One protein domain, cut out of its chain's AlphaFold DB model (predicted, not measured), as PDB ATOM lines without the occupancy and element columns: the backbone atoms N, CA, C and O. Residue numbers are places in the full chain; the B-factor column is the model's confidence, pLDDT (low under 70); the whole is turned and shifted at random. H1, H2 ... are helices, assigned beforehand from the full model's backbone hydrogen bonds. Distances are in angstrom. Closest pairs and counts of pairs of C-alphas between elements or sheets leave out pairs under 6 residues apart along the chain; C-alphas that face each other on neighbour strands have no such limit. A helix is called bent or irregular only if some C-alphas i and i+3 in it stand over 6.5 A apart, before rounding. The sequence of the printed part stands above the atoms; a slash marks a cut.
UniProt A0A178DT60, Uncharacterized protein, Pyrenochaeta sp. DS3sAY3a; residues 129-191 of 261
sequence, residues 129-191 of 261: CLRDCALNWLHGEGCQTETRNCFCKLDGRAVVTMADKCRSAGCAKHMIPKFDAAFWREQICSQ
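What this domain is: This is residues 129 to 191 of the 261 residues of an uncharacterized protein of Pyrenochaeta sp. DS3sAY3a (UniProt A0A178DT60). H3, the longest helix, packs with H1 at one place and H4 at another, both crossing it at an angle, while short H2 packs on H4 at the opposite end of the domain from the loop between H3 and H4. The 63 printed residues include four named helices, in the order H1, H2, H3, H4, and no named strand; the class is all helix. The whole is compact, with a radius of gyration of the C-alphas of 11.4 A and spans of 32 by 24 by 16 A.

How they stand to each other: H1, residues 129 to 140, touches H3, residues 156 to 170, at a steep tilt of 45 degrees, opposite ways; their closest C-alphas, of Cys 129 and Gly 170, are 5.3 A apart. H2, residues 148 to 153, is close to H1 but not clearly touching, with the C-alphas of Leu 138 and Phe 151 closest at 7.3 A. H2 and H3 meet only through their link. H4, residues 181 to 190, touches H3 at a steep tilt of 46 degrees, opposite ways, the closest C-alphas being those of Val 160 and Ala 181, 5.2 A apart. H4 also touches H2, closest at the C-alphas of Cys 152 and Cys 189, 5.6 A. H1 and H4 are apart. Every O i to N i+4 pair is within hydrogen-bond range in H2, H3 and H4, and 7 of 8 are in H1.

Where its parts are: H1 begins at C-alpha 129, (209.515, 192.480, 178.100), and measures 18.4 A; it is irregular, with C-alphas 129 and 132 7.1 A apart. H2 measures 8.4 A. H3 measures 21.0 A, and H4 13.9 A, ending at C-alpha 190, (202.759, 184.691, 155.799).

The domain as a whole: The C-alphas farthest apart, of Asn 149 and Lys 173, are 32.1 A apart. The printed part has no cut. The link from H2 to H3 is tight; those from H1 to H2 and H3 to H4 are short. Mean pLDDT of the printed part is 82.1, with residues 172 to 178 and residue 191 under 70.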
ATOM      1  N   CYS A 129     208.447 191.480 178.012       83.31
ATOM      2  CA  CYS A 129     209.515 192.480 178.100       83.31
ATOM      3  C   CYS A 129     209.845 193.174 176.762       83.31
ATOM      4  O   CYS A 129     210.515 194.205 176.764       83.31
ATOM      5  N   LEU A 130     209.410 192.610 175.627       85.69
ATOM      6  CA  LEU A 130     209.573 193.181 174.289       85.69
ATOM      7  C   LEU A 130     208.346 193.994 173.861       85.69
ATOM      8  O   LEU A 130     208.491 194.967 173.121       85.69
ATOM      9  N   ARG A 131     207.160 193.592 174.333       85.56
ATOM     10  CA  ARG A 131     205.857 194.049 173.841       85.56
ATOM     11  C   ARG A 131     205.736 195.561 173.798       85.56
ATOM     12  O   ARG A 131     205.542 196.118 172.724       85.56
ATOM     13  N   ASP A 132     205.926 196.228 174.928       87.12
ATOM     14  CA  ASP A 132     205.703 197.674 175.007       87.12
ATOM     15  C   ASP A 132     206.688 198.451 174.119       87.12
ATOM     16  O   ASP A 132     206.324 199.436 173.482       87.12
ATOM     17  N   CYS A 133     207.936 197.984 174.018       89.06
ATOM     18  CA  CYS A 133     208.944 198.598 173.156       89.06
ATOM     19  C   CYS A 133     208.598 198.431 171.668       89.06
ATOM     20  O   CYS A 133     208.678 199.395 170.906       89.06
ATOM     21  N   ALA A 134     208.162 197.233 171.269       87.25
ATOM     22  CA  ALA A 134     207.772 196.953 169.894       87.25
ATOM     23  C   ALA A 134     206.523 197.741 169.476       87.25
ATOM     24  O   ALA A 134     206.527 198.361 168.415       87.25
ATOM     25  N   LEU A 135     205.491 197.774 170.323       86.56
ATOM     26  CA  LEU A 135     204.248 198.504 170.057       86.56
ATOM     27  C   LEU A 135     204.480 200.018 169.959       86.56
ATOM     28  O   LEU A 135     204.011 200.652 169.017       86.56
ATOM     29  N   ASN A 136     205.283 200.590 170.863       89.25
ATOM     30  CA  ASN A 136     205.635 202.012 170.802       89.25
ATOM     31  C   ASN A 136     206.381 202.372 169.513       89.25
ATOM     32  O   ASN A 136     206.157 203.446 168.955       89.25
ATOM     33  N   TRP A 137     207.257 201.491 169.025       91.25
ATOM     34  CA  TRP A 137     207.920 201.722 167.746       91.25
ATOM     35  C   TRP A 137     206.951 201.632 166.568       91.25
ATOM     36  O   TRP A 137     207.004 202.495 165.701       91.25
ATOM     37  N   LEU A 138     206.030 200.661 166.555       89.19
ATOM     38  CA  LEU A 138     205.010 200.569 165.501       89.19
ATOM     39  C   LEU A 138     204.183 201.853 165.409       89.19
ATOM     40  O   LEU A 138     203.979 202.370 164.313       89.19
ATOM     41  N   HIS A 139     203.782 202.411 166.552       88.19
ATOM     42  CA  HIS A 139     203.096 203.702 166.595       88.19
ATOM     43  C   HIS A 139     203.975 204.839 166.057       88.19
ATOM     44  O   HIS A 139     203.491 205.703 165.330       88.19
ATOM     45  N   GLY A 140     205.274 204.825 166.374       88.62
ATOM     46  CA  GLY A 140     206.246 205.779 165.836       88.62
ATOM     47  C   GLY A 140     206.435 205.693 164.316       88.62
ATOM     48  O   GLY A 140     206.740 206.703 163.692       88.62
ATOM     49  N   GLU A 141     206.209 204.523 163.719       89.44
ATOM     50  CA  GLU A 141     206.266 204.291 162.266       89.44
ATOM     51  C   GLU A 141     204.931 204.564 161.548       89.44
ATOM     52  O   GLU A 141     204.786 204.253 160.364       89.44
ATOM     53  N   GLY A 142     203.948 205.138 162.247       85.19
ATOM     54  CA  GLY A 142     202.655 205.507 161.670       85.19
ATOM     55  C   GLY A 142     201.576 204.429 161.774       85.19
ATOM     56  O   GLY A 142     200.470 204.634 161.285       85.19
ATOM     57  N   CYS A 143     201.833 203.299 162.437       85.81
ATOM     58  CA  CYS A 143     200.768 202.342 162.737       85.81
ATOM     59  C   CYS A 143     199.912 202.848 163.895       85.81
ATOM     60  O   CYS A 143     200.253 202.650 165.058       85.81
ATOM     61  N   GLN A 144     198.784 203.489 163.580       75.75
ATOM     62  CA  GLN A 144     197.819 203.931 164.595       75.75
ATOM     63  C   GLN A 144     197.156 202.748 165.308       75.75
ATOM     64  O   GLN A 144     196.711 202.874 166.449       75.75
ATOM     65  N   THR A 145     197.089 201.605 164.625       72.81
ATOM     66  CA  THR A 145     196.502 200.372 165.130       72.81
ATOM     67  C   THR A 145     197.510 199.225 165.094       72.81
ATOM     68  O   THR A 145     198.379 199.146 164.225       72.81
ATOM     69  N   GLU A 146     197.373 198.275 166.022       80.06
ATOM     70  CA  GLU A 146     198.190 197.053 166.090       80.06
ATOM     71  C   GLU A 146     197.724 195.996 165.068       80.06
ATOM     72  O   GLU A 146     197.714 194.795 165.342       80.06
ATOM     73  N   THR A 147     197.257 196.428 163.894       82.62
ATOM     74  CA  THR A 147     196.715 195.539 162.864       82.62
ATOM     75  C   THR A 147     197.828 194.878 162.060       82.62
ATOM     76  O   THR A 147     198.899 195.449 161.826       82.62
ATOM     77  N   ARG A 148     197.565 193.659 161.572       83.69
ATOM     78  CA  ARG A 148     198.506 192.941 160.691       83.69
ATOM     79  C   ARG A 148     198.801 193.722 159.411       83.69
ATOM     80  O   ARG A 148     199.933 193.700 158.939       83.69
ATOM     81  N   ASN A 149     197.808 194.453 158.899       85.25
ATOM     82  CA  ASN A 149     197.935 195.299 157.714       85.25
ATOM     83  C   ASN A 149     199.104 196.273 157.824       85.25
ATOM     84  O   ASN A 149     199.982 196.274 156.960       85.25
ATOM     85  N   CYS A 150     199.128 197.067 158.894       86.50
ATOM     86  CA  CYS A 150     200.167 198.065 159.076       86.50
ATOM     87  C   CYS A 150     201.530 197.419 159.316       86.50
ATOM     88  O   CYS A 150     202.503 197.719 158.624       86.50
ATOM     89  N   PHE A 151     201.575 196.436 160.215       89.19
ATOM     90  CA  PHE A 151     202.800 195.719 160.551       89.19
ATOM     91  C   PHE A 151     203.487 195.078 159.342       89.19
ATOM     92  O   PHE A 151     204.700 195.197 159.168       89.19
ATOM     93  N   CYS A 152     202.718 194.416 158.480       88.12
ATOM     94  CA  CYS A 152     203.263 193.719 157.323       88.12
ATOM     95  C   CYS A 152     203.624 194.651 156.162       88.12
ATOM     96  O   CYS A 152     204.379 194.235 155.279       88.12
ATOM     97  N   LYS A 153     203.137 195.899 156.170       89.38
ATOM     98  CA  LYS A 153     203.513 196.919 155.185       89.38
ATOM     99  C   LYS A 153     204.864 197.572 155.488       89.38
ATOM    100  O   LYS A 153     205.514 198.068 154.570       89.38
ATOM    101  N   LEU A 154     205.302 197.549 156.746       89.62
ATOM    102  CA  LEU A 154     206.599 198.086 157.156       89.62
ATOM    103  C   LEU A 154     207.778 197.309 156.549       89.62
ATOM    104  O   LEU A 154     207.697 196.104 156.264       89.62
ATOM    105  N   ASP A 155     208.915 198.000 156.407       89.69
ATOM    106  CA  ASP A 155     210.162 197.366 155.981       89.69
ATOM    107  C   ASP A 155     210.566 196.263 156.965       89.69
ATOM    108  O   ASP A 155     210.751 196.477 158.165       89.69
ATOM    109  N   GLY A 156     210.748 195.056 156.436       87.94
ATOM    110  CA  GLY A 156     211.035 193.894 157.258       87.94
ATOM    111  C   GLY A 156     212.353 193.960 157.993       87.94
ATOM    112  O   GLY A 156     212.444 193.478 159.119       87.94
ATOM    113  N   ARG A 157     213.368 194.576 157.384       90.31
ATOM    114  CA  ARG A 157     214.665 194.736 158.043       90.31
ATOM    115  C   ARG A 157     214.555 195.709 159.207       90.31
ATOM    116  O   ARG A 157     215.111 195.419 160.266       90.31
ATOM    117  N   ALA A 158     213.819 196.806 159.038       90.25
ATOM    118  CA  ALA A 158     213.530 197.749 160.113       90.25
ATOM    119  C   ALA A 158     212.802 197.074 161.289       90.25
ATOM    120  O   ALA A 158     213.276 197.171 162.422       90.25
ATOM    121  N   VAL A 159     211.741 196.305 161.013       90.19
ATOM    122  CA  VAL A 159     210.981 195.557 162.033       90.19
ATOM    123  C   VAL A 159     211.883 194.595 162.815       90.19
ATOM    124  O   VAL A 159     211.905 194.629 164.044       90.19
ATOM    125  N   VAL A 160     212.663 193.762 162.117       89.75
ATOM    126  CA  VAL A 160     213.568 192.781 162.747       89.75
ATOM    127  C   VAL A 160     214.636 193.479 163.587       89.75
ATOM    128  O   VAL A 160     214.859 193.122 164.742       89.75
ATOM    129  N   THR A 161     215.252 194.526 163.034       91.94
ATOM    130  CA  THR A 161     216.289 195.304 163.723       91.94
ATOM    131  C   THR A 161     215.748 195.954 164.992       91.94
ATOM    132  O   THR A 161     216.428 195.974 166.020       91.94
ATOM    133  N   MET A 162     214.536 196.506 164.940       90.62
ATOM    134  CA  MET A 162     213.895 197.087 166.111       90.62
ATOM    135  C   MET A 162     213.601 196.022 167.164       90.62
ATOM    136  O   MET A 162     213.960 196.217 168.324       90.62
ATOM    137  N   ALA A 163     213.005 194.896 166.774       87.62
ATOM    138  CA  ALA A 163     212.675 193.832 167.712       87.62
ATOM    139  C   ALA A 163     213.933 193.323 168.439       87.62
ATOM    140  O   ALA A 163     213.924 193.150 169.657       87.62
ATOM    141  N   ASP A 164     215.068 193.194 167.749       87.06
ATOM    142  CA  ASP A 164     216.339 192.859 168.397       87.06
ATOM    143  C   ASP A 164     216.872 193.961 169.327       87.06
ATOM    144  O   ASP A 164     217.389 193.661 170.412       87.06
ATOM    145  N   LYS A 165     216.718 195.240 168.962       89.19
ATOM    146  CA  LYS A 165     217.067 196.373 169.841       89.19
ATOM    147  C   LYS A 165     216.223 196.372 171.114       89.19
ATOM    148  O   LYS A 165     216.774 196.445 172.212       89.19
ATOM    149  N   CYS A 166     214.909 196.234 170.980       87.38
ATOM    150  CA  CYS A 166     213.977 196.159 172.099       87.38
ATOM    151  C   CYS A 166     214.274 194.955 173.000       87.38
ATOM    152  O   CYS A 166     214.294 195.085 174.226       87.38
ATOM    153  N   ARG A 167     214.609 193.800 172.410       84.19
ATOM    154  CA  ARG A 167     214.999 192.593 173.149       84.19
ATOM    155  C   ARG A 167     216.251 192.850 173.978       84.19
ATOM    156  O   ARG A 167     216.308 192.479 175.148       84.19
ATOM    157  N   SER A 168     217.236 193.513 173.384       82.75
ATOM    158  CA  SER A 168     218.500 193.846 174.045       82.75
ATOM    159  C   SER A 168     218.314 194.844 175.193       82.75
ATOM    160  O   SER A 168     219.019 194.753 176.195       82.75
ATOM    161  N   ALA A 169     217.353 195.766 175.081       81.50
ATOM    162  CA  ALA A 169     217.077 196.783 176.096       81.50
ATOM    163  C   ALA A 169     216.222 196.267 177.271       81.50
ATOM    164  O   ALA A 169     216.519 196.579 178.423       81.50
ATOM    165  N   GLY A 170     215.172 195.485 176.992       72.75
ATOM    166  CA  GLY A 170     214.164 195.083 177.985       72.75
ATOM    167  C   GLY A 170     214.246 193.630 178.454       72.75
ATOM    168  O   GLY A 170     213.813 193.318 179.561       72.75
ATOM    169  N   CYS A 171     214.829 192.733 177.654       75.00
ATOM    170  CA  CYS A 171     214.768 191.285 177.887       75.00
ATOM    171  C   CYS A 171     216.120 190.642 178.230       75.00
ATOM    172  O   CYS A 171     216.167 189.443 178.480       75.00
ATOM    173  N   ALA A 172     217.223 191.396 178.294       66.00
ATOM    174  CA  ALA A 172     218.574 190.840 178.462       66.00
ATOM    175  C   ALA A 172     218.775 189.975 179.728       66.00
ATOM    176  O   ALA A 172     219.644 189.105 179.746       66.00
ATOM    177  N   LYS A 173     217.978 190.190 180.787       60.22
ATOM    178  CA  LYS A 173     218.046 189.413 182.042       60.22
ATOM    179  C   LYS A 173     217.317 188.073 181.985       60.22
ATOM    180  O   LYS A 173     217.631 187.179 182.767       60.22
ATOM    181  N   HIS A 174     216.371 187.923 181.066       56.53
ATOM    182  CA  HIS A 174     215.664 186.680 180.830       56.53
ATOM    183  C   HIS A 174     216.176 186.156 179.495       56.53
ATOM    184  O   HIS A 174     215.712 186.582 178.442       56.53
ATOM    185  N   MET A 175     217.175 185.265 179.521       52.41
ATOM    186  CA  MET A 175     217.547 184.473 178.345       52.41
ATOM    187  C   MET A 175     216.356 183.578 177.984       52.41
ATOM    188  O   MET A 175     216.344 182.395 178.300       52.41
ATOM    189  N   ILE A 176     215.318 184.162 177.388       54.66
ATOM    190  CA  ILE A 176     214.195 183.435 176.823       54.66
ATOM    191  C   ILE A 176     214.782 182.744 175.597       54.66
ATOM    192  O   ILE A 176     215.207 183.429 174.657       54.66
ATOM    193  N   PRO A 177     214.909 181.410 175.606       52.94
ATOM    194  CA  PRO A 177     215.456 180.725 174.459       52.94
ATOM    195  C   PRO A 177     214.508 180.940 173.270       52.94
ATOM    196  O   PRO A 177     213.330 180.605 173.344       52.94
ATOM    197  N   LYS A 178     215.073 181.452 172.166       65.75
ATOM    198  CA  LYS A 178     214.534 181.405 170.793       65.75
ATOM    199  C   LYS A 178     213.378 182.352 170.414       65.75
ATOM    200  O   LYS A 178     212.558 181.968 169.589       65.75
ATOM    201  N   PHE A 179     213.330 183.596 170.902       76.12
ATOM    202  CA  PHE A 179     212.596 184.616 170.129       76.12
ATOM    203  C   PHE A 179     213.428 185.004 168.902       76.12
ATOM    204  O   PHE A 179     214.493 185.610 169.045       76.12
ATOM    205  N   ASP A 180     212.957 184.622 167.719       84.12
ATOM    206  CA  ASP A 180     213.518 185.012 166.429       84.12
ATOM    207  C   ASP A 180     212.586 186.048 165.792       84.12
ATOM    208  O   ASP A 180     211.456 185.742 165.410       84.12
ATOM    209  N   ALA A 181     213.061 187.291 165.704       85.31
ATOM    210  CA  ALA A 181     212.282 188.404 165.178       85.31
ATOM    211  C   ALA A 181     211.937 188.249 163.688       85.31
ATOM    212  O   ALA A 181     210.880 188.717 163.255       85.31
ATOM    213  N   ALA A 182     212.805 187.606 162.902       86.56
ATOM    214  CA  ALA A 182     212.558 187.371 161.484       86.56
ATOM    215  C   ALA A 182     211.458 186.326 161.306       86.56
ATOM    216  O   ALA A 182     210.496 186.580 160.580       86.56
ATOM    217  N   PHE A 183     211.553 185.217 162.041       85.12
ATOM    218  CA  PHE A 183     210.529 184.177 162.051       85.12
ATOM    219  C   PHE A 183     209.184 184.697 162.577       85.12
ATOM    220  O   PHE A 183     208.148 184.440 161.976       85.12
ATOM    221  N   TRP A 184     209.188 185.493 163.650       84.50
ATOM    222  CA  TRP A 184     207.985 186.128 164.197       84.50
ATOM    223  C   TRP A 184     207.262 186.997 163.159       84.50
ATOM    224  O   TRP A 184     206.056 186.846 162.948       84.50
ATOM    225  N   ARG A 185     207.999 187.874 162.461       86.69
ATOM    226  CA  ARG A 185     207.427 188.694 161.386       86.69
ATOM    227  C   ARG A 185     206.902 187.825 160.251       86.69
ATOM    228  O   ARG A 185     205.815 188.083 159.741       86.69
ATOM    229  N   GLU A 186     207.682 186.832 159.835       85.69
ATOM    230  CA  GLU A 186     207.291 185.916 158.770       85.69
ATOM    231  C   GLU A 186     205.993 185.196 159.128       85.69
ATOM    232  O   GLU A 186     205.063 185.246 158.333       85.69
ATOM    233  N   GLN A 187     205.859 184.636 160.330       82.62
ATOM    234  CA  GLN A 187     204.614 184.018 160.781       82.62
ATOM    235  C   GLN A 187     203.434 184.987 160.694       82.62
ATOM    236  O   GLN A 187     202.448 184.666 160.039       82.62
ATOM    237  N   ILE A 188     203.547 186.201 161.241       82.19
ATOM    238  CA  ILE A 188     202.446 187.181 161.201       82.19
ATOM    239  C   ILE A 188     202.078 187.581 159.769       82.19
ATOM    240  O   ILE A 188     200.902 187.820 159.493       82.19
ATOM    241  N   CYS A 189     203.048 187.658 158.857       84.81
ATOM    242  CA  CYS A 189     202.841 188.168 157.499       84.81
ATOM    243  C   CYS A 189     202.693 187.093 156.416       84.81
ATOM    244  O   CYS A 189     202.419 187.439 155.269       84.81
ATOM    245  N   SER A 190     202.858 185.810 156.749       77.56
ATOM    246  CA  SER A 190     202.759 184.691 155.799       77.56
ATOM    247  C   SER A 190     201.830 183.565 156.248       77.56
ATOM    248  O   SER A 190     201.298 182.861 155.393       77.56
ATOM    249  N   GLN A 191     201.598 183.392 157.554       62.28
ATOM    250  CA  GLN A 191     200.761 182.326 158.095       62.28
ATOM    251  C   GLN A 191     199.614 182.901 158.925       62.28
ATOM    252  O   GLN A 191     199.771 183.772 159.777       62.28
TER     253      GLN A 191